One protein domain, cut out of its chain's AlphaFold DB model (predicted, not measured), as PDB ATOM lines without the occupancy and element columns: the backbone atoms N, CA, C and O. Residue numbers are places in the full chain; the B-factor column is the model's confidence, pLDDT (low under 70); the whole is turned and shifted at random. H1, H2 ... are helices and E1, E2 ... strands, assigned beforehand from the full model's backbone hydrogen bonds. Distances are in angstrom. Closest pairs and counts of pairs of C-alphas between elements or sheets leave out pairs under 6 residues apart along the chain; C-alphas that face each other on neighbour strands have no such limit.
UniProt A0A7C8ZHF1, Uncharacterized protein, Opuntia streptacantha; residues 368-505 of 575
ATOM      1  N   ASP A 368      14.337   3.013  36.491       70.12
ATOM      2  CA  ASP A 368      14.812   4.394  36.713       70.12
ATOM      3  C   ASP A 368      14.966   4.691  38.218       70.12
ATOM      4  O   ASP A 368      16.011   5.145  38.698       70.12
ATOM      5  N   ILE A 369      13.903   4.418  38.984       75.31
ATOM      6  CA  ILE A 369      13.828   4.734  40.412       75.31
ATOM      7  C   ILE A 369      14.648   3.752  41.257       75.31
ATOM      8  O   ILE A 369      15.266   4.171  42.236       75.31
ATOM      9  N   MET A 370      14.749   2.476  40.869       78.88
ATOM     10  CA  MET A 370      15.689   1.526  41.473       78.88
ATOM     11  C   MET A 370      17.142   1.948  41.231       78.88
ATOM     12  O   MET A 370      17.953   1.834  42.148       78.88
ATOM     13  N   GLY A 371      17.480   2.462  40.044       72.62
ATOM     14  CA  GLY A 371      18.804   3.009  39.741       72.62
ATOM     15  C   GLY A 371      19.167   4.175  40.662       72.62
ATOM     16  O   GLY A 371      20.209   4.141  41.322       72.62
ATOM     17  N   ALA A 372      18.270   5.159  40.782       68.00
ATOM     18  CA  ALA A 372      18.444   6.293  41.689       68.00
ATOM     19  C   ALA A 372      18.545   5.855  43.164       68.00
ATOM     20  O   ALA A 372      19.507   6.206  43.849       68.00
ATOM     21  N   ALA A 373      17.604   5.039  43.649       73.88
ATOM     22  CA  ALA A 373      17.574   4.579  45.038       73.88
ATOM     23  C   ALA A 373      18.835   3.782  45.424       73.88
ATOM     24  O   ALA A 373      19.369   3.968  46.519       73.88
ATOM     25  N   LYS A 374      19.357   2.946  44.514       74.81
ATOM     26  CA  LYS A 374      20.631   2.228  44.694       74.81
ATOM     27  C   LYS A 374      21.824   3.169  44.801       74.81
ATOM     28  O   LYS A 374      22.674   2.950  45.661       74.81
ATOM     29  N   ALA A 375      21.888   4.196  43.953       67.44
ATOM     30  CA  ALA A 375      22.962   5.185  43.996       67.44
ATOM     31  C   ALA A 375      22.960   5.934  45.340       67.44
ATOM     32  O   ALA A 375      23.962   5.904  46.051       67.44
ATOM     33  N   TYR A 376      21.820   6.499  45.752       63.47
ATOM     34  CA  TYR A 376      21.701   7.185  47.045       63.47
ATOM     35  C   TYR A 376      22.014   6.273  48.241       63.47
ATOM     36  O   TYR A 376      22.727   6.687  49.154       63.47
ATOM     37  N   PHE A 377      21.540   5.022  48.233       67.38
ATOM     38  CA  PHE A 377      21.846   4.058  49.293       67.38
ATOM     39  C   PHE A 377      23.347   3.739  49.383       67.38
ATOM     40  O   PHE A 377      23.899   3.674  50.483       67.38
ATOM     41  N   LYS A 378      24.023   3.567  48.240       71.31
ATOM     42  CA  LYS A 378      25.454   3.235  48.176       71.31
ATOM     43  C   LYS A 378      26.350   4.335  48.751       71.31
ATOM     44  O   LYS A 378      27.357   4.003  49.370       71.31
ATOM     45  N   GLU A 379      25.980   5.603  48.585       67.62
ATOM     46  CA  GLU A 379      26.772   6.749  49.065       67.62
ATOM     47  C   GLU A 379      26.414   7.199  50.502       67.62
ATOM     48  O   GLU A 379      27.081   8.068  51.059       67.62
ATOM     49  N   CYS A 380      25.400   6.596  51.140       59.53
ATOM     50  CA  CYS A 380      25.133   6.777  52.574       59.53
ATOM     51  C   CYS A 380      26.249   6.182  53.451       59.53
ATOM     52  O   CYS A 380      26.838   5.153  53.116       59.53
ATOM     53  N   SER A 381      26.480   6.763  54.632       62.72
ATOM     54  CA  SER A 381      27.446   6.242  55.605       62.72
ATOM     55  C   SER A 381      27.131   4.799  56.047       62.72
ATOM     56  O   SER A 381      25.961   4.400  56.088       62.72
ATOM     57  N   PRO A 382      28.143   3.995  56.441       64.62
ATOM     58  CA  PRO A 382      27.939   2.590  56.808       64.62
ATOM     59  C   PRO A 382      26.936   2.369  57.951       64.62
ATOM     60  O   PRO A 382      26.210   1.377  57.950       64.62
ATOM     61  N   SER A 383      26.855   3.300  58.906       54.91
ATOM     62  CA  SER A 383      25.858   3.289  59.985       54.91
ATOM     63  C   SER A 383      24.443   3.540  59.457       54.91
ATOM     64  O   SER A 383      23.520   2.814  59.820       54.91
ATOM     65  N   THR A 384      24.262   4.513  58.561       55.94
ATOM     66  CA  THR A 384      22.974   4.792  57.909       55.94
ATOM     67  C   THR A 384      22.538   3.620  57.013       55.94
ATOM     68  O   THR A 384      21.380   3.201  57.076       55.94
ATOM     69  N   GLN A 385      23.464   2.999  56.272       62.84
ATOM     70  CA  GLN A 385      23.198   1.772  55.508       62.84
ATOM     71  C   GLN A 385      22.782   0.596  56.401       62.84
ATOM     72  O   GLN A 385      21.835  -0.115  56.067       62.84
ATOM     73  N   GLU A 386      23.466   0.356  57.523       68.38
ATOM     74  CA  GLU A 386      23.121  -0.761  58.410       68.38
ATOM     75  C   GLU A 386      21.815  -0.509  59.178       68.38
ATOM     76  O   GLU A 386      21.038  -1.442  59.360       68.38
ATOM     77  N   ASN A 387      21.497   0.743  59.519       62.25
ATOM     78  CA  ASN A 387      20.193   1.118  60.077       62.25
ATOM     79  C   ASN A 387      19.044   0.866  59.086       62.25
ATOM     80  O   ASN A 387      18.006   0.335  59.475       62.25
ATOM     81  N   LEU A 388      19.233   1.160  57.795       64.38
ATOM     82  CA  LEU A 388      18.247   0.838  56.755       64.38
ATOM     83  C   LEU A 388      18.093  -0.679  56.535       64.38
ATOM     84  O   LEU A 388      16.974  -1.156  56.344       64.38
ATOM     85  N   LYS A 389      19.179  -1.459  56.628       68.56
ATOM     86  CA  LYS A 389      19.109  -2.935  56.607       68.56
ATOM     87  C   LYS A 389      18.446  -3.501  57.867       68.56
ATOM     88  O   LYS A 389      17.698  -4.466  57.762       68.56
ATOM     89  N   ASN A 390      18.683  -2.913  59.040       66.38
ATOM     90  CA  ASN A 390      17.985  -3.269  60.278       66.38
ATOM     91  C   ASN A 390      16.483  -3.020  60.139       66.38
ATOM     92  O   ASN A 390      15.707  -3.942  60.358       66.38
ATOM     93  N   TRP A 391      16.079  -1.851  59.638       66.12
ATOM     94  CA  TRP A 391      14.672  -1.577  59.356       66.12
ATOM     95  C   TRP A 391      14.065  -2.560  58.330       66.12
ATOM     96  O   TRP A 391      12.945  -3.031  58.519       66.12
ATOM     97  N   TYR A 392      14.806  -2.955  57.283       66.00
ATOM     98  CA  TYR A 392      14.365  -4.010  56.356       66.00
ATOM     99  C   TYR A 392      14.128  -5.356  57.072       66.00
ATOM    100  O   TYR A 392      13.119  -6.013  56.820       66.00
ATOM    101  N   ARG A 393      15.005  -5.738  58.014       67.12
ATOM    102  CA  ARG A 393      14.840  -6.942  58.855       67.12
ATOM    103  C   ARG A 393      13.615  -6.820  59.779       67.12
ATOM    104  O   ARG A 393      12.825  -7.761  59.867       67.12
ATOM    105  N   GLU A 394      13.417  -5.662  60.412       62.38
ATOM    106  CA  GLU A 394      12.299  -5.348  61.324       62.38
ATOM    107  C   GLU A 394      10.919  -5.411  60.659       62.38
ATOM    108  O   GLU A 394       9.941  -5.772  61.311       62.38
ATOM    109  N   LEU A 395      10.827  -5.172  59.345       62.12
ATOM    110  CA  LEU A 395       9.615  -5.444  58.558       62.12
ATOM    111  C   LEU A 395       9.220  -6.938  58.544       62.12
ATOM    112  O   LEU A 395       8.238  -7.308  57.893       62.12
ATOM    113  N   GLY A 396       9.975  -7.824  59.201       56.62
ATOM    114  CA  GLY A 396       9.817  -9.272  59.132       56.62
ATOM    115  C   GLY A 396      10.180  -9.781  57.742       56.62
ATOM    116  O   GLY A 396       9.381 -10.493  57.126       56.62
ATOM    117  N   ILE A 397      11.330  -9.335  57.229       59.66
ATOM    118  CA  ILE A 397      11.882  -9.709  55.925       59.66
ATOM    119  C   ILE A 397      13.366 -10.033  56.122       59.66
ATOM    120  O   ILE A 397      14.195  -9.143  56.292       59.66
ATOM    121  N   ASP A 398      13.718 -11.318  56.117       56.22
ATOM    122  CA  ASP A 398      15.133 -11.696  56.036       56.22
ATOM    123  C   ASP A 398      15.720 -11.264  54.678       56.22
ATOM    124  O   ASP A 398      15.003 -11.191  53.681       56.22
ATOM    125  N   LEU A 399      17.030 -11.021  54.617       53.75
ATOM    126  CA  LEU A 399      17.729 -10.609  53.394       53.75
ATOM    127  C   LEU A 399      17.630 -11.654  52.263       53.75
ATOM    128  O   LEU A 399      17.785 -11.298  51.098       53.75
ATOM    129  N   ASN A 400      17.315 -12.913  52.591       54.09
ATOM    130  CA  ASN A 400      17.067 -13.990  51.627       54.09
ATOM    131  C   ASN A 400      15.581 -14.163  51.249       54.09
ATOM    132  O   ASN A 400      15.263 -14.950  50.358       54.09
ATOM    133  N   ASN A 401      14.660 -13.461  51.918       62.56
ATOM    134  CA  ASN A 401      13.216 -13.590  51.724       62.56
ATOM    135  C   ASN A 401      12.613 -12.375  51.007       62.56
ATOM    136  O   ASN A 401      13.094 -11.246  51.109       62.56
ATOM    137  N   LYS A 402      11.510 -12.616  50.290       72.00
ATOM    138  CA  LYS A 402      10.740 -11.578  49.592       72.00
ATOM    139  C   LYS A 402       9.498 -11.174  50.383       72.00
ATOM    140  O   LYS A 402       8.914 -11.988  51.094       72.00
ATOM    141  N   THR A 403       9.060  -9.930  50.215       75.62
ATOM    142  CA  THR A 403       7.878  -9.353  50.884       75.62
ATOM    143  C   THR A 403       6.810  -8.922  49.879       75.62
ATOM    144  O   THR A 403       7.130  -8.694  48.718       75.62
ATOM    145  N   LYS A 404       5.546  -8.764  50.291       80.94
ATOM    146  CA  LYS A 404       4.502  -8.196  49.416       80.94
ATOM    147  C   LYS A 404       4.552  -6.668  49.407       80.94
ATOM    148  O   LYS A 404       4.672  -6.060  50.472       80.94
ATOM    149  N   ALA A 405       4.352  -6.055  48.241       81.19
ATOM    150  CA  ALA A 405       4.260  -4.597  48.093       81.19
ATOM    151  C   ALA A 405       3.235  -3.953  49.050       81.19
ATOM    152  O   ALA A 405       3.545  -2.957  49.695       81.19
ATOM    153  N   SER A 406       2.065  -4.571  49.241       79.19
ATOM    154  CA  SER A 406       1.051  -4.162  50.231       79.19
ATOM    155  C   SER A 406       1.560  -4.119  51.678       79.19
ATOM    156  O   SER A 406       1.259  -3.174  52.403       79.19
ATOM    157  N   LYS A 407       2.378  -5.092  52.105       81.38
ATOM    158  CA  LYS A 407       2.981  -5.096  53.453       81.38
ATOM    159  C   LYS A 407       3.957  -3.928  53.626       81.38
ATOM    160  O   LYS A 407       3.975  -3.298  54.678       81.38
ATOM    161  N   VAL A 408       4.749  -3.636  52.590       80.31
ATOM    162  CA  VAL A 408       5.715  -2.524  52.585       80.31
ATOM    163  C   VAL A 408       5.000  -1.175  52.558       80.31
ATOM    164  O   VAL A 408       5.360  -0.293  53.335       80.31
ATOM    165  N   TYR A 409       3.955  -1.036  51.733       84.19
ATOM    166  CA  TYR A 409       3.109   0.155  51.696       84.19
ATOM    167  C   TYR A 409       2.529   0.473  53.067       84.19
ATOM    168  O   TYR A 409       2.713   1.591  53.529       84.19
ATOM    169  N   ASN A 410       1.879  -0.491  53.731       80.88
ATOM    170  CA  ASN A 410       1.217  -0.238  55.011       80.88
ATOM    171  C   ASN A 410       2.198   0.381  56.021       80.88
ATOM    172  O   ASN A 410       1.950   1.485  56.506       80.88
ATOM    173  N   VAL A 411       3.362  -0.248  56.235       77.81
ATOM    174  CA  VAL A 411       4.362   0.248  57.198       77.81
ATOM    175  C   VAL A 411       4.991   1.576  56.764       77.81
ATOM    176  O   VAL A 411       5.203   2.447  57.603       77.81
ATOM    177  N   LEU A 412       5.279   1.778  55.471       75.81
ATOM    178  CA  LEU A 412       5.775   3.073  54.986       75.81
ATOM    179  C   LEU A 412       4.724   4.180  55.138       75.81
ATOM    180  O   LEU A 412       5.062   5.291  55.534       75.81
ATOM    181  N   SER A 413       3.453   3.884  54.867       77.31
ATOM    182  CA  SER A 413       2.336   4.831  54.937       77.31
ATOM    183  C   SER A 413       2.046   5.316  56.361       77.31
ATOM    184  O   SER A 413       1.445   6.374  56.538       77.31
ATOM    185  N   GLU A 414       2.484   4.585  57.386       76.19
ATOM    186  CA  GLU A 414       2.372   4.984  58.793       76.19
ATOM    187  C   GLU A 414       3.528   5.898  59.248       76.19
ATOM    188  O   GLU A 414       3.408   6.571  60.274       76.19
ATOM    189  N   LYS A 415       4.629   5.991  58.483       68.06
ATOM    190  CA  LYS A 415       5.794   6.813  58.849       68.06
ATOM    191  C   LYS A 415       5.559   8.318  58.661       68.06
ATOM    192  O   LYS A 415       4.839   8.768  57.768       68.06
ATOM    193  N   LYS A 416       6.221   9.123  59.501       62.50
ATOM    194  CA  LYS A 416       6.125  10.594  59.490       62.50
ATOM    195  C   LYS A 416       6.814  11.148  58.234       62.50
ATOM    196  O   LYS A 416       7.899  10.703  57.864       62.50
ATOM    197  N   GLY A 417       6.173  12.100  57.555       62.41
ATOM    198  CA  GLY A 417       6.679  12.637  56.285       62.41
ATOM    199  C   GLY A 417       6.758  11.600  55.156       62.41
ATOM    200  O   GLY A 417       7.656  11.682  54.329       62.41
ATOM    201  N   CYS A 418       5.882  10.590  55.157       65.62
ATOM    202  CA  CYS A 418       5.671   9.715  54.005       65.62
ATOM    203  C   CYS A 418       4.642  10.343  53.056       65.62
ATOM    204  O   CYS A 418       3.507  10.598  53.472       65.62
ATOM    205  N   ASP A 419       5.005  10.539  51.785       68.69
ATOM    206  CA  ASP A 419       4.020  10.834  50.740       68.69
ATOM    207  C   ASP A 419       3.271   9.544  50.368       68.69
ATOM    208  O   ASP A 419       3.684   8.754  49.513       68.69
ATOM    209  N   LYS A 420       2.153   9.318  51.066       74.94
ATOM    210  CA  LYS A 420       1.303   8.135  50.886       74.94
ATOM    211  C   LYS A 420       0.685   8.078  49.486       74.94
ATOM    212  O   LYS A 420       0.434   6.982  48.990       74.94
ATOM    213  N   VAL A 421       0.442   9.234  48.864       71.19
ATOM    214  CA  VAL A 421      -0.188   9.338  47.542       71.19
ATOM    215  C   VAL A 421       0.823   8.931  46.479       71.19
ATOM    216  O   VAL A 421       0.578   7.964  45.760       71.19
ATOM    217  N   ALA A 422       1.999   9.566  46.462       71.94
ATOM    218  CA  ALA A 422       3.104   9.202  45.576       71.94
ATOM    219  C   ALA A 422       3.498   7.723  45.722       71.94
ATOM    220  O   ALA A 422       3.741   7.043  44.726       71.94
ATOM    221  N   LEU A 423       3.514   7.192  46.951       77.19
ATOM    222  CA  LEU A 423       3.841   5.789  47.204       77.19
ATOM    223  C   LEU A 423       2.760   4.817  46.697       77.19
ATOM    224  O   LEU A 423       3.095   3.817  46.059       77.19
ATOM    225  N   SER A 424       1.477   5.090  46.964       77.38
ATOM    226  CA  SER A 424       0.355   4.262  46.489       77.38
ATOM    227  C   SER A 424       0.264   4.251  44.962       77.38
ATOM    228  O   SER A 424       0.004   3.210  44.347       77.38
ATOM    229  N   GLU A 425       0.496   5.410  44.347       73.50
ATOM    230  CA  GLU A 425       0.432   5.594  42.903       73.50
ATOM    231  C   GLU A 425       1.629   4.928  42.211       73.50
ATOM    232  O   GLU A 425       1.445   4.126  41.295       73.50
ATOM    233  N   PHE A 426       2.850   5.121  42.730       79.44
ATOM    234  CA  PHE A 426       4.038   4.410  42.249       79.44
ATOM    235  C   PHE A 426       3.853   2.889  42.295       79.44
ATOM    236  O   PHE A 426       4.100   2.219  41.293       79.44
ATOM    237  N   ILE A 427       3.375   2.331  43.415       79.81
ATOM    238  CA  ILE A 427       3.096   0.888  43.537       79.81
ATOM    239  C   ILE A 427       2.077   0.437  42.486       79.81
ATOM    240  O   ILE A 427       2.247  -0.621  41.886       79.81
ATOM    241  N   SER A 428       1.044   1.241  42.230       77.44
ATOM    242  CA  SER A 428      -0.026   0.899  41.286       77.44
ATOM    243  C   SER A 428       0.391   0.990  39.811       77.44
ATOM    244  O   SER A 428      -0.172   0.256  38.998       77.44
ATOM    245  N   GLN A 429       1.384   1.824  39.477       71.50
ATOM    246  CA  GLN A 429       1.956   1.963  38.128       71.50
ATOM    247  C   GLN A 429       3.139   1.001  37.861       71.50
ATOM    248  O   GLN A 429       3.387   0.627  36.711       71.50
ATOM    249  N   THR A 430       3.872   0.579  38.901       73.31
ATOM    250  CA  THR A 430       5.149  -0.164  38.768       73.31
ATOM    251  C   THR A 430       5.150  -1.594  39.308       73.31
ATOM    252  O   THR A 430       6.151  -2.295  39.163       73.31
ATOM    253  N   MET A 431       4.070  -2.067  39.930       77.88
ATOM    254  CA  MET A 431       3.966  -3.439  40.437       77.88
ATOM    255  C   MET A 431       2.503  -3.841  40.679       77.88
ATOM    256  O   MET A 431       1.561  -3.100  40.402       77.88
ATOM    257  N   THR A 432       2.283  -5.049  41.195       80.88
ATOM    258  CA  THR A 432       1.013  -5.408  41.837       80.88
ATOM    259  C   THR A 432       1.160  -5.340  43.353       80.88
ATOM    260  O   THR A 432       2.236  -5.577  43.902       80.88
ATOM    261  N   TRP A 433       0.053  -5.105  44.053       76.00
ATOM    262  CA  TRP A 433      -0.003  -5.065  45.518       76.00
ATOM    263  C   TRP A 433       0.407  -6.394  46.199       76.00
ATOM    264  O   TRP A 433       0.765  -6.405  47.378       76.00
ATOM    265  N   ASP A 434       0.443  -7.496  45.446       77.19
ATOM    266  CA  ASP A 434       0.926  -8.818  45.864       77.19
ATOM    267  C   ASP A 434       2.340  -9.167  45.359       77.19
ATOM    268  O   ASP A 434       2.841 -10.251  45.662       77.19
ATOM    269  N   THR A 435       2.999  -8.280  44.601       78.75
ATOM    270  CA  THR A 435       4.324  -8.543  44.014       78.75
ATOM    271  C   THR A 435       5.360  -8.804  45.106       78.75
ATOM    272  O   THR A 435       5.442  -8.068  46.091       78.75
ATOM    273  N   ALA A 436       6.153  -9.861  44.908       80.19
ATOM    274  CA  ALA A 436       7.194 -10.312  45.822       80.19
ATOM    275  C   ALA A 436       8.496  -9.510  45.617       80.19
ATOM    276  O   ALA A 436       9.293  -9.809  44.723       80.19
ATOM    277  N   LEU A 437       8.694  -8.493  46.451       80.06
ATOM    278  CA  LEU A 437       9.801  -7.538  46.427       80.06
ATOM    279  C   LEU A 437      11.040  -8.085  47.143       80.06
ATOM    280  O   LEU A 437      10.912  -8.699  48.203       80.06
ATOM    281  N   GLY A 438      12.227  -7.824  46.589       79.50
ATOM    282  CA  GLY A 438      13.505  -7.935  47.296       79.50
ATOM    283  C   GLY A 438      14.011  -6.568  47.770       79.50
ATOM    284  O   GLY A 438      13.333  -5.552  47.602       79.50
ATOM    285  N   LEU A 439      15.227  -6.542  48.330       76.75
ATOM    286  CA  LEU A 439      15.846  -5.339  48.903       76.75
ATOM    287  C   LEU A 439      15.810  -4.132  47.952       76.75
ATOM    288  O   LEU A 439      15.385  -3.057  48.359       76.75
ATOM    289  N   ASP A 440      16.170  -4.326  46.684       80.81
ATOM    290  CA  ASP A 440      16.202  -3.267  45.669       80.81
ATOM    291  C   ASP A 440      14.844  -2.582  45.456       80.81
ATOM    292  O   ASP A 440      14.762  -1.355  45.412       80.81
ATOM    293  N   GLN A 441      13.764  -3.365  45.348       85.12
ATOM    294  CA  GLN A 441      12.421  -2.813  45.171       85.12
ATOM    295  C   GLN A 441      11.923  -2.139  46.457       85.12
ATOM    296  O   GLN A 441      11.234  -1.125  46.387       85.12
ATOM    297  N   VAL A 442      12.286  -2.653  47.637       80.25
ATOM    298  CA  VAL A 442      11.936  -2.011  48.917       80.25
ATOM    299  C   VAL A 442      12.715  -0.707  49.122       80.25
ATOM    300  O   VAL A 442      12.139   0.255  49.625       80.25
ATOM    301  N   LEU A 443      13.972  -0.623  48.670       78.50
ATOM    302  CA  LEU A 443      14.734   0.630  48.624       78.50
ATOM    303  C   LEU A 443      14.098   1.645  47.662       78.50
ATOM    304  O   LEU A 443      13.997   2.816  48.016       78.50
ATOM    305  N   ALA A 444      13.600   1.210  46.498       80.69
ATOM    306  CA  ALA A 444      12.844   2.076  45.590       80.69
ATOM    307  C   ALA A 444      11.538   2.594  46.223       80.69
ATOM    308  O   ALA A 444      11.273   3.794  46.174       80.69
ATOM    309  N   LEU A 445      10.758   1.734  46.893       81.19
ATOM    310  CA  LEU A 445       9.559   2.163  47.626       81.19
ATOM    311  C   LEU A 445       9.888   3.114  48.784       81.19
ATOM    312  O   LEU A 445       9.198   4.116  48.967       81.19
ATOM    313  N   TYR A 446      10.965   2.860  49.533       76.75
ATOM    314  CA  TYR A 446      11.434   3.783  50.568       76.75
ATOM    315  C   TYR A 446      11.813   5.145  49.962       76.75
ATOM    316  O   TYR A 446      11.352   6.179  50.445       76.75
ATOM    317  N   TYR A 447      12.584   5.159  48.873       75.44
ATOM    318  CA  TYR A 447      13.007   6.372  48.167       75.44
ATOM    319  C   TYR A 447      11.820   7.198  47.640       75.44
ATOM    320  O   TYR A 447      11.789   8.413  47.828       75.44
ATOM    321  N   VAL A 448      10.797   6.550  47.068       74.50
ATOM    322  CA  VAL A 448       9.534   7.210  46.682       74.50
ATOM    323  C   VAL A 448       8.837   7.806  47.906       74.50
ATOM    324  O   VAL A 448       8.478   8.981  47.892       74.50
ATOM    325  N   SER A 449       8.708   7.035  48.994       68.94
ATOM    326  CA  SER A 449       8.076   7.506  50.237       68.94
ATOM    327  C   SER A 449       8.795   8.701  50.879       68.94
ATOM    328  O   SER A 449       8.173   9.449  51.629       68.94
ATOM    329  N   LYS A 450      10.088   8.893  50.564       65.12
ATOM    330  CA  LYS A 450      10.957   9.987  51.030       65.12
ATOM    331  C   LYS A 450      11.286  11.024  49.945       65.12
ATOM    332  O   LYS A 450      12.343  11.649  49.956       65.12
ATOM    333  N   SER A 451      10.305  11.274  49.075       57.41
ATOM    334  CA  SER A 451      10.036  12.592  48.479       57.41
ATOM    335  C   SER A 451      11.122  13.222  47.587       57.41
ATOM    336  O   SER A 451      11.481  14.385  47.764       57.41
ATOM    337  N   LEU A 452      11.545  12.511  46.535       57.62
ATOM    338  CA  LEU A 452      12.125  13.133  45.321       57.62
ATOM    339  C   LEU A 452      11.302  12.887  44.039       57.62
ATOM    340  O   LEU A 452      11.446  13.613  43.059       57.62
ATOM    341  N   VAL A 453      10.410  11.896  44.050       61.38
ATOM    342  CA  VAL A 453       9.604  11.468  42.896       61.38
ATOM    343  C   VAL A 453       8.349  12.340  42.797       61.38
ATOM    344  O   VAL A 453       7.423  12.184  43.589       61.38
ATOM    345  N   LYS A 454       8.320  13.295  41.857       74.00
ATOM    346  CA  LYS A 454       7.196  14.235  41.705       74.00
ATOM    347  C   LYS A 454       6.129  13.690  40.755       74.00
ATOM    348  O   LYS A 454       6.411  13.356  39.604       74.00
ATOM    349  N   PHE A 455       4.892  13.654  41.236       73.19
ATOM    350  CA  PHE A 455       3.699  13.344  40.452       73.19
ATOM    351  C   PHE A 455       2.984  14.637  40.058       73.19
ATOM    352  O   PHE A 455       3.018  15.628  40.792       73.19
ATOM    353  N   CYS A 456       2.333  14.642  38.896       76.19
ATOM    354  CA  CYS A 456       1.504  15.769  38.495       76.19
ATOM    355  C   CYS A 456       0.185  15.768  39.279       76.19
ATOM    356  O   CYS A 456      -0.560  14.796  39.215       76.19
ATOM    357  N   ARG A 457      -0.153  16.876  39.950       79.12
ATOM    358  CA  ARG A 457      -1.386  17.002  40.750       79.12
ATOM    359  C   ARG A 457      -2.694  16.980  39.949       79.12
ATOM    360  O   ARG A 457      -3.746  16.819  40.554       79.12
ATOM    361  N   ASN A 458      -2.637  17.144  38.625       78.06
ATOM    362  CA  ASN A 458      -3.810  17.080  37.749       78.06
ATOM    363  C   ASN A 458      -4.048  15.659  37.201       78.06
ATOM    364  O   ASN A 458      -5.149  15.139  37.331       78.06
ATOM    365  N   CYS A 459      -3.028  15.018  36.611       74.06
ATOM    366  CA  CYS A 459      -3.178  13.709  35.955       74.06
ATOM    367  C   CYS A 459      -2.632  12.508  36.753       74.06
ATOM    368  O   CYS A 459      -2.714  11.383  36.272       74.06
ATOM    369  N   ASN A 460      -2.051  12.720  37.941       67.75
ATOM    370  CA  ASN A 460      -1.435  11.701  38.810       67.75
ATOM    371  C   ASN A 460      -0.348  10.821  38.151       67.75
ATOM    372  O   ASN A 460       0.081   9.819  38.719       67.75
ATOM    373  N   MET A 461       0.169  11.209  36.985       69.94
ATOM    374  CA  MET A 461       1.312  10.545  36.357       69.94
ATOM    375  C   MET A 461       2.633  10.985  36.998       69.94
ATOM    376  O   MET A 461       2.810  12.160  37.343       69.94
ATOM    377  N   PHE A 462       3.582  10.052  37.122       70.06
ATOM    378  CA  PHE A 462       4.962  10.372  37.498       70.06
ATOM    379  C   PHE A 462       5.618  11.252  36.423       70.06
ATOM    380  O   PHE A 462       5.616  10.905  35.241       70.06
ATOM    381  N   VAL A 463       6.205  12.385  36.823       68.69
ATOM    382  CA  VAL A 463       6.810  13.331  35.880       68.69
ATOM    383  C   VAL A 463       8.309  13.076  35.725       68.69
ATOM    384  O   VAL A 463       9.133  13.504  36.534       68.69
ATOM    385  N   ARG A 464       8.674  12.402  34.630       61.62
ATOM    386  CA  ARG A 464      10.068  12.217  34.204       61.62
ATOM    387  C   ARG A 464      10.658  13.534  33.671       61.62
ATOM    388  O   ARG A 464      10.378  13.933  32.545       61.62
ATOM    389  N   GLY A 465      11.526  14.176  34.456       67.69
ATOM    390  CA  GLY A 465      12.366  15.293  34.003       67.69
ATOM    391  C   GLY A 465      11.803  16.682  34.317       67.69
ATOM    392  O   GLY A 465      11.835  17.115  35.469       67.69
ATOM    393  N   PHE A 466      11.372  17.421  33.292       71.75
ATOM    394  CA  PHE A 466      10.839  18.778  33.459       71.75
ATOM    395  C   PHE A 466       9.428  18.759  34.056       71.75
ATOM    396  O   PHE A 466       8.579  17.984  33.629       71.75
ATOM    397  N   TYR A 467       9.170  19.651  35.009       78.44
ATOM    398  CA  TYR A 467       7.848  19.908  35.586       78.44
ATOM    399  C   TYR A 467       7.745  21.374  36.007       78.44
ATOM    400  O   TYR A 467       8.769  22.009  36.249       78.44
ATOM    401  N   PHE A 468       6.531  21.905  36.117       81.25
ATOM    402  CA  PHE A 468       6.276  23.261  36.595       81.25
ATOM    403  C   PHE A 468       5.692  23.225  38.004       81.25
ATOM    404  O   PHE A 468       4.645  22.621  38.237       81.25
ATOM    405  N   ALA A 469       6.357  23.888  38.945       80.00
ATOM    406  CA  ALA A 469       5.887  24.020  40.318       80.00
ATOM    407  C   ALA A 469       5.164  25.354  40.509       80.00
ATOM    408  O   ALA A 469       5.614  26.394  40.018       80.00
ATOM    409  N   CYS A 470       4.077  25.348  41.278       79.06
ATOM    410  CA  CYS A 470       3.486  26.580  41.778       79.06
ATOM    411  C   CYS A 470       4.444  27.227  42.787       79.06
ATOM    412  O   CYS A 470       4.673  26.673  43.862       79.06
ATOM    413  N   LEU A 471       4.961  28.418  42.470       74.81
ATOM    414  CA  LEU A 471       5.923  29.123  43.320       74.81
ATOM    415  C   LEU A 471       5.348  29.385  44.720       74.81
ATOM    416  O   LEU A 471       6.053  29.215  45.704       74.81
ATOM    417  N   SER A 472       4.064  29.748  44.813       75.56
ATOM    418  CA  SER A 472       3.398  30.012  46.093       75.56
ATOM    419  C   SER A 472       3.308  28.766  46.979       75.56
ATOM    420  O   SER A 472       3.665  28.850  48.151       75.56
ATOM    421  N   CYS A 473       2.912  27.609  46.428       75.12
ATOM    422  CA  CYS A 473       2.895  26.341  47.172       75.12
ATOM    423  C   CYS A 473       4.304  25.885  47.555       75.12
ATOM    424  O   CYS A 473       4.514  25.474  48.684       75.12
ATOM    425  N   PHE A 474       5.274  26.011  46.646       71.50
ATOM    426  CA  PHE A 474       6.675  25.660  46.900       71.50
ATOM    427  C   PHE A 474       7.335  26.522  47.998       71.50
ATOM    428  O   PHE A 474       8.353  26.139  48.559       71.50
ATOM    429  N   THR A 475       6.768  27.692  48.316       62.53
ATOM    430  CA  THR A 475       7.220  28.560  49.420       62.53
ATOM    431  C   THR A 475       6.368  28.464  50.692       62.53
ATOM    432  O   THR A 475       6.567  29.256  51.613       62.53
ATOM    433  N   ALA A 476       5.401  27.545  50.745       62.19
ATOM    434  CA  ALA A 476       4.502  27.352  51.879       62.19
ATOM    435  C   ALA A 476       4.747  25.991  52.549       62.19
ATOM    436  O   ALA A 476       5.181  25.048  51.900       62.19
ATOM    437  N   GLU A 477       4.401  25.867  53.832       53.72
ATOM    438  CA  GLU A 477       4.453  24.605  54.598       53.72
ATOM    439  C   GLU A 477       3.281  23.661  54.209       53.72
ATOM    440  O   GLU A 477       2.620  23.064  55.058       53.72
ATOM    441  N   GLU A 478       2.964  23.584  52.912       53.47
ATOM    442  CA  GLU A 478       1.790  22.923  52.338       53.47
ATOM    443  C   GLU A 478       2.181  21.926  51.235       53.47
ATOM    444  O   GLU A 478       3.283  21.955  50.697       53.47
ATOM    445  N   GLU A 479       1.250  21.050  50.854       61.34
ATOM    446  CA  GLU A 479       1.462  20.081  49.776       61.34
ATOM    447  C   GLU A 479       1.884  20.734  48.444       61.34
ATOM    448  O   GLU A 479       1.151  21.542  47.864       61.34
ATOM    449  N   GLU A 480       3.055  20.336  47.928       68.19
ATOM    450  CA  GLU A 480       3.593  20.847  46.665       68.19
ATOM    451  C   GLU A 480       2.623  20.633  45.491       68.19
ATOM    452  O   GLU A 480       2.193  19.509  45.192       68.19
ATOM    453  N   PHE A 481       2.359  21.720  44.762       74.44
ATOM    454  CA  PHE A 481       1.529  21.708  43.565       74.44
ATOM    455  C   PHE A 481       2.400  21.722  42.301       74.44
ATOM    456  O   PHE A 481       2.779  22.783  41.799       74.44
ATOM    457  N   ASN A 482       2.724  20.521  41.814       81.50
ATOM    458  CA  ASN A 482       3.524  20.286  40.613       81.50
ATOM    459  C   ASN A 482       2.651  19.838  39.433       81.50
ATOM    460  O   ASN A 482       1.730  19.032  39.587       81.50
ATOM    461  N   LEU A 483       2.982  20.321  38.239       77.56
ATOM    462  CA  LEU A 483       2.338  19.991  36.971       77.56
ATOM    463  C   LEU A 483       3.385  19.443  35.993       77.56
ATOM    464  O   LEU A 483       4.499  19.963  35.937       77.56
ATOM    465  N   CYS A 484       3.059  18.409  35.211       80.00
ATOM    466  CA  CYS A 484       3.912  18.048  34.072       80.00
ATOM    467  C   CYS A 484       3.890  19.177  33.017       80.00
ATOM    468  O   CYS A 484       3.025  20.049  33.098       80.00
ATOM    469  N   PRO A 485       4.818  19.208  32.038       80.44
ATOM    470  CA  PRO A 485       4.902  20.310  31.080       80.44
ATOM    471  C   PRO A 485       3.585  20.525  30.338       80.44
ATOM    472  O   PRO A 485       3.111  21.653  30.276       80.44
ATOM    473  N   LYS A 486       2.962  19.416  29.924       77.00
ATOM    474  CA  LYS A 486       1.616  19.338  29.357       77.00
ATOM    475  C   LYS A 486       0.569  19.960  30.292       77.00
ATOM    476  O   LYS A 486       0.084  21.042  29.998       77.00
ATOM    477  N   CYS A 487       0.390  19.398  31.493       77.19
ATOM    478  CA  CYS A 487      -0.515  19.914  32.529       77.19
ATOM    479  C   CYS A 487      -0.236  21.364  32.985       77.19
ATOM    480  O   CYS A 487      -1.035  21.911  33.743       77.19
ATOM    481  N   PHE A 488       0.877  21.992  32.596       80.88
ATOM    482  CA  PHE A 488       1.112  23.422  32.802       80.88
ATOM    483  C   PHE A 488       0.789  24.265  31.566       80.88
ATOM    484  O   PHE A 488       0.210  25.345  31.715       80.88
ATOM    485  N   GLU A 489       1.099  23.753  30.373       78.56
ATOM    486  CA  GLU A 489       0.634  24.281  29.088       78.56
ATOM    487  C   GLU A 489      -0.884  24.517  29.162       78.56
ATOM    488  O   GLU A 489      -1.319  25.664  29.048       78.56
ATOM    489  N   ASP A 490      -1.651  23.499  29.582       79.88
ATOM    490  CA  ASP A 490      -2.506  23.589  30.774       79.88
ATOM    491  C   ASP A 490      -3.521  24.722  30.878       79.88
ATOM    492  O   ASP A 490      -4.741  24.548  30.914       79.88
ATOM    493  N   GLY A 491      -2.983  25.854  31.315       79.31
ATOM    494  CA  GLY A 491      -3.729  26.787  32.135       79.31
ATOM    495  C   GLY A 491      -4.196  26.206  33.481       79.31
ATOM    496  O   GLY A 491      -4.723  27.006  34.268       79.31
ATOM    497  N   LYS A 492      -3.985  24.901  33.792       83.06
ATOM    498  CA  LYS A 492      -4.191  24.354  35.146       83.06
ATOM    499  C   LYS A 492      -3.338  25.180  36.104       83.06
ATOM    500  O   LYS A 492      -2.180  25.498  35.836       83.06
ATOM    501  N   LYS A 493      -3.926  25.538  37.234       77.31
ATOM    502  CA  LYS A 493      -3.292  26.303  38.310       77.31
ATOM    503  C   LYS A 493      -3.562  25.576  39.614       77.31
ATOM    504  O   LYS A 493      -4.392  24.676  39.657       77.31
ATOM    505  N   CYS A 494      -2.873  25.983  40.672       77.81
ATOM    506  CA  CYS A 494      -3.271  25.565  42.005       77.81
ATOM    507  C   CYS A 494      -4.669  26.128  42.290       77.81
ATOM    508  O   CYS A 494      -4.929  27.298  42.003       77.81
ATOM    509  N   ASP A 495      -5.541  25.318  42.887       75.12
ATOM    510  CA  ASP A 495      -6.930  25.680  43.206       75.12
ATOM    511  C   ASP A 495      -7.042  26.832  44.228       75.12
ATOM    512  O   ASP A 495      -8.122  27.372  44.478       75.12
ATOM    513  N   LYS A 496      -5.916  27.231  44.833       78.00
ATOM    514  CA  LYS A 496      -5.814  28.325  45.800       78.00
ATOM    515  C   LYS A 496      -5.784  29.676  45.085       78.00
ATOM    516  O   LYS A 496      -4.895  29.972  44.284       78.00
ATOM    517  N   ALA A 497      -6.752  30.533  45.402       73.31
ATOM    518  CA  ALA A 497      -6.868  31.860  44.805       73.31
ATOM    519  C   ALA A 497      -5.566  32.675  44.956       73.31
ATOM    520  O   ALA A 497      -4.993  32.770  46.038       73.31
ATOM    521  N   GLY A 498      -5.100  33.271  43.856       68.69
ATOM    522  CA  GLY A 498      -3.860  34.056  43.815       68.69
ATOM    523  C   GLY A 498      -2.581  33.260  43.524       68.69
ATOM    524  O   GLY A 498      -1.567  33.880  43.207       68.69
ATOM    525  N   HIS A 499      -2.610  31.921  43.531       78.12
ATOM    526  CA  HIS A 499      -1.460  31.059  43.207       78.12
ATOM    527  C   HIS A 499      -1.203  30.986  41.683       78.12
ATOM    528  O   HIS A 499      -1.256  29.932  41.051       78.12
ATOM    529  N   THR A 500      -0.951  32.144  41.066       68.81
ATOM    530  CA  THR A 500      -0.859  32.329  39.605       68.81
ATOM    531  C   THR A 500       0.555  32.211  39.041       68.81
ATOM    532  O   THR A 500       0.718  32.168  37.823       68.81
ATOM    533  N   ARG A 501       1.586  32.178  39.896       75.50
ATOM    534  CA  ARG A 501       2.994  32.112  39.479       75.50
ATOM    535  C   ARG A 501       3.511  30.682  39.529       75.50
ATOM    536  O   ARG A 501       3.506  30.050  40.583       75.50
ATOM    537  N   PHE A 502       4.002  30.225  38.388       78.06
ATOM    538  CA  PHE A 502       4.627  28.926  38.187       78.06
ATOM    539  C   PHE A 502       6.001  29.116  37.550       78.06
ATOM    540  O   PHE A 502       6.240  30.116  36.871       78.06
ATOM    541  N   LEU A 503       6.891  28.160  37.786       70.69
ATOM    542  CA  LEU A 503       8.231  28.096  37.210       70.69
ATOM    543  C   LEU A 503       8.536  26.645  36.866       70.69
ATOM    544  O   LEU A 503       8.116  25.751  37.605       70.69
ATOM    545  N   ASP A 504       9.284  26.406  35.791       82.31
ATOM    546  CA  ASP A 504       9.865  25.087  35.568       82.31
ATOM    547  C   ASP A 504      10.839  24.748  36.707       82.31
ATOM    548  O   ASP A 504      11.400  25.630  37.367       82.31
ATOM    549  N   ASN A 505      11.052  23.461  36.946       74.69
ATOM    550  CA  ASN A 505      11.890  22.982  38.032       74.69
ATOM    551  C   ASN A 505      13.338  23.498  37.956       74.69
ATOM    552  O   ASN A 505      13.928  23.751  39.001       74.69
TER     553      ASN A 505
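Overview. This is residues 368 to 505 of the 575 residues of an uncharacterized protein of Opuntia streptacantha (UniProt A0A7C8ZHF1). The model has two lobes joined by a loop: a lobe of five helices, H1 to H5, and a smaller lobe made largely of loops, with the short ribbon of E1 and E2 and the short helices H6 and H7. In the helical lobe H5 is in the middle; H1 crosses it, H3 and H4 form a hairpin that packs on it, and H2 reaches out from the far end of H1, where residues 378 to 384 stick out. The printed part has 138 residues, with seven named helices and two named strands in the order H1 H2 H3 H4 H5 E1 H6 H7 E2; the sheet, E1 - E2, is antiparallel, and the class is mostly helix. The whole is only just compact, close to loose, with a radius of gyration of the C-alphas of 16.7 A, and elongated, spanning 51 by 32 by 25 A.

Along the chain. H1, residues 368 to 379, begins at C-alpha 368 at (14.812, 4.394, 36.713) and is 17.4 A long. H2 is residues 382 to 394, 18.1 A; H3, residues 405 to 413, 11.8 A; H4, residues 420 to 430, 15.2 A. H5, residues 439 to 449, is 15.1 A long and ends at C-alpha 449 at (8.076, 7.506, 50.237). E1 is residues 468 to 470, H6 residues 471 to 474 and H7 residues 485 to 489. E2, residues 502 to 504, ends at C-alpha 504 at (9.865, 25.087, 35.568).

Arrangement. H5 is the hub and touches three helices. H1 touches it about perpendicular, at 82 degrees, with the C-alphas of Met 370 and Ala 444 closest at 5.0 A. H4 touches H5 at a steep tilt of 44 degrees, opposite ways, a helical hairpin, closest at C-alphas Leu 423 and Ser 449, 5.5 A. H3 touches H5 at a steep tilt of 40 degrees, the same way, closest at C-alphas Leu 412 and Ser 449, 6.9 A. H3 and H4, also a helical hairpin, touch at a shallow tilt of 18 degrees, opposite ways, closest at C-alphas Ser 413 and Lys 420, 5.3 A. Helix packing is mostly crossed. H2 is close to H1 but not clearly touching, with the C-alphas of Phe 377 and Gln 385 closest at 6.8 A. E1 and E2 are antiparallel neighbours at 150 degrees; N 469 and O 503 are 2.9 A apart, within hydrogen-bond range. Residues 468 to 469 of E1 also pair, antiparallel, with residues 482 to 483. The closest C-alphas of E1 and H7 are those of Phe 468 and Pro 485, 6.4 A apart; those of H6 and E2 are Leu 471 and Phe 502, 5.3 A. Every O i to N i+4 pair is within hydrogen-bond range in H1, H2, H3, H4, H5 and H7; H6 is too short for one.

Size, cuts and confidence. The farthest C-alphas, Asn 400 and Gly 498, are 53.0 A apart. The printed part has no cut; the links H5 to E1 and H7 to E2 are long. Mean pLDDT of the printed part is 72.1, and 50 residues are under 70, among them residues 379 to 401.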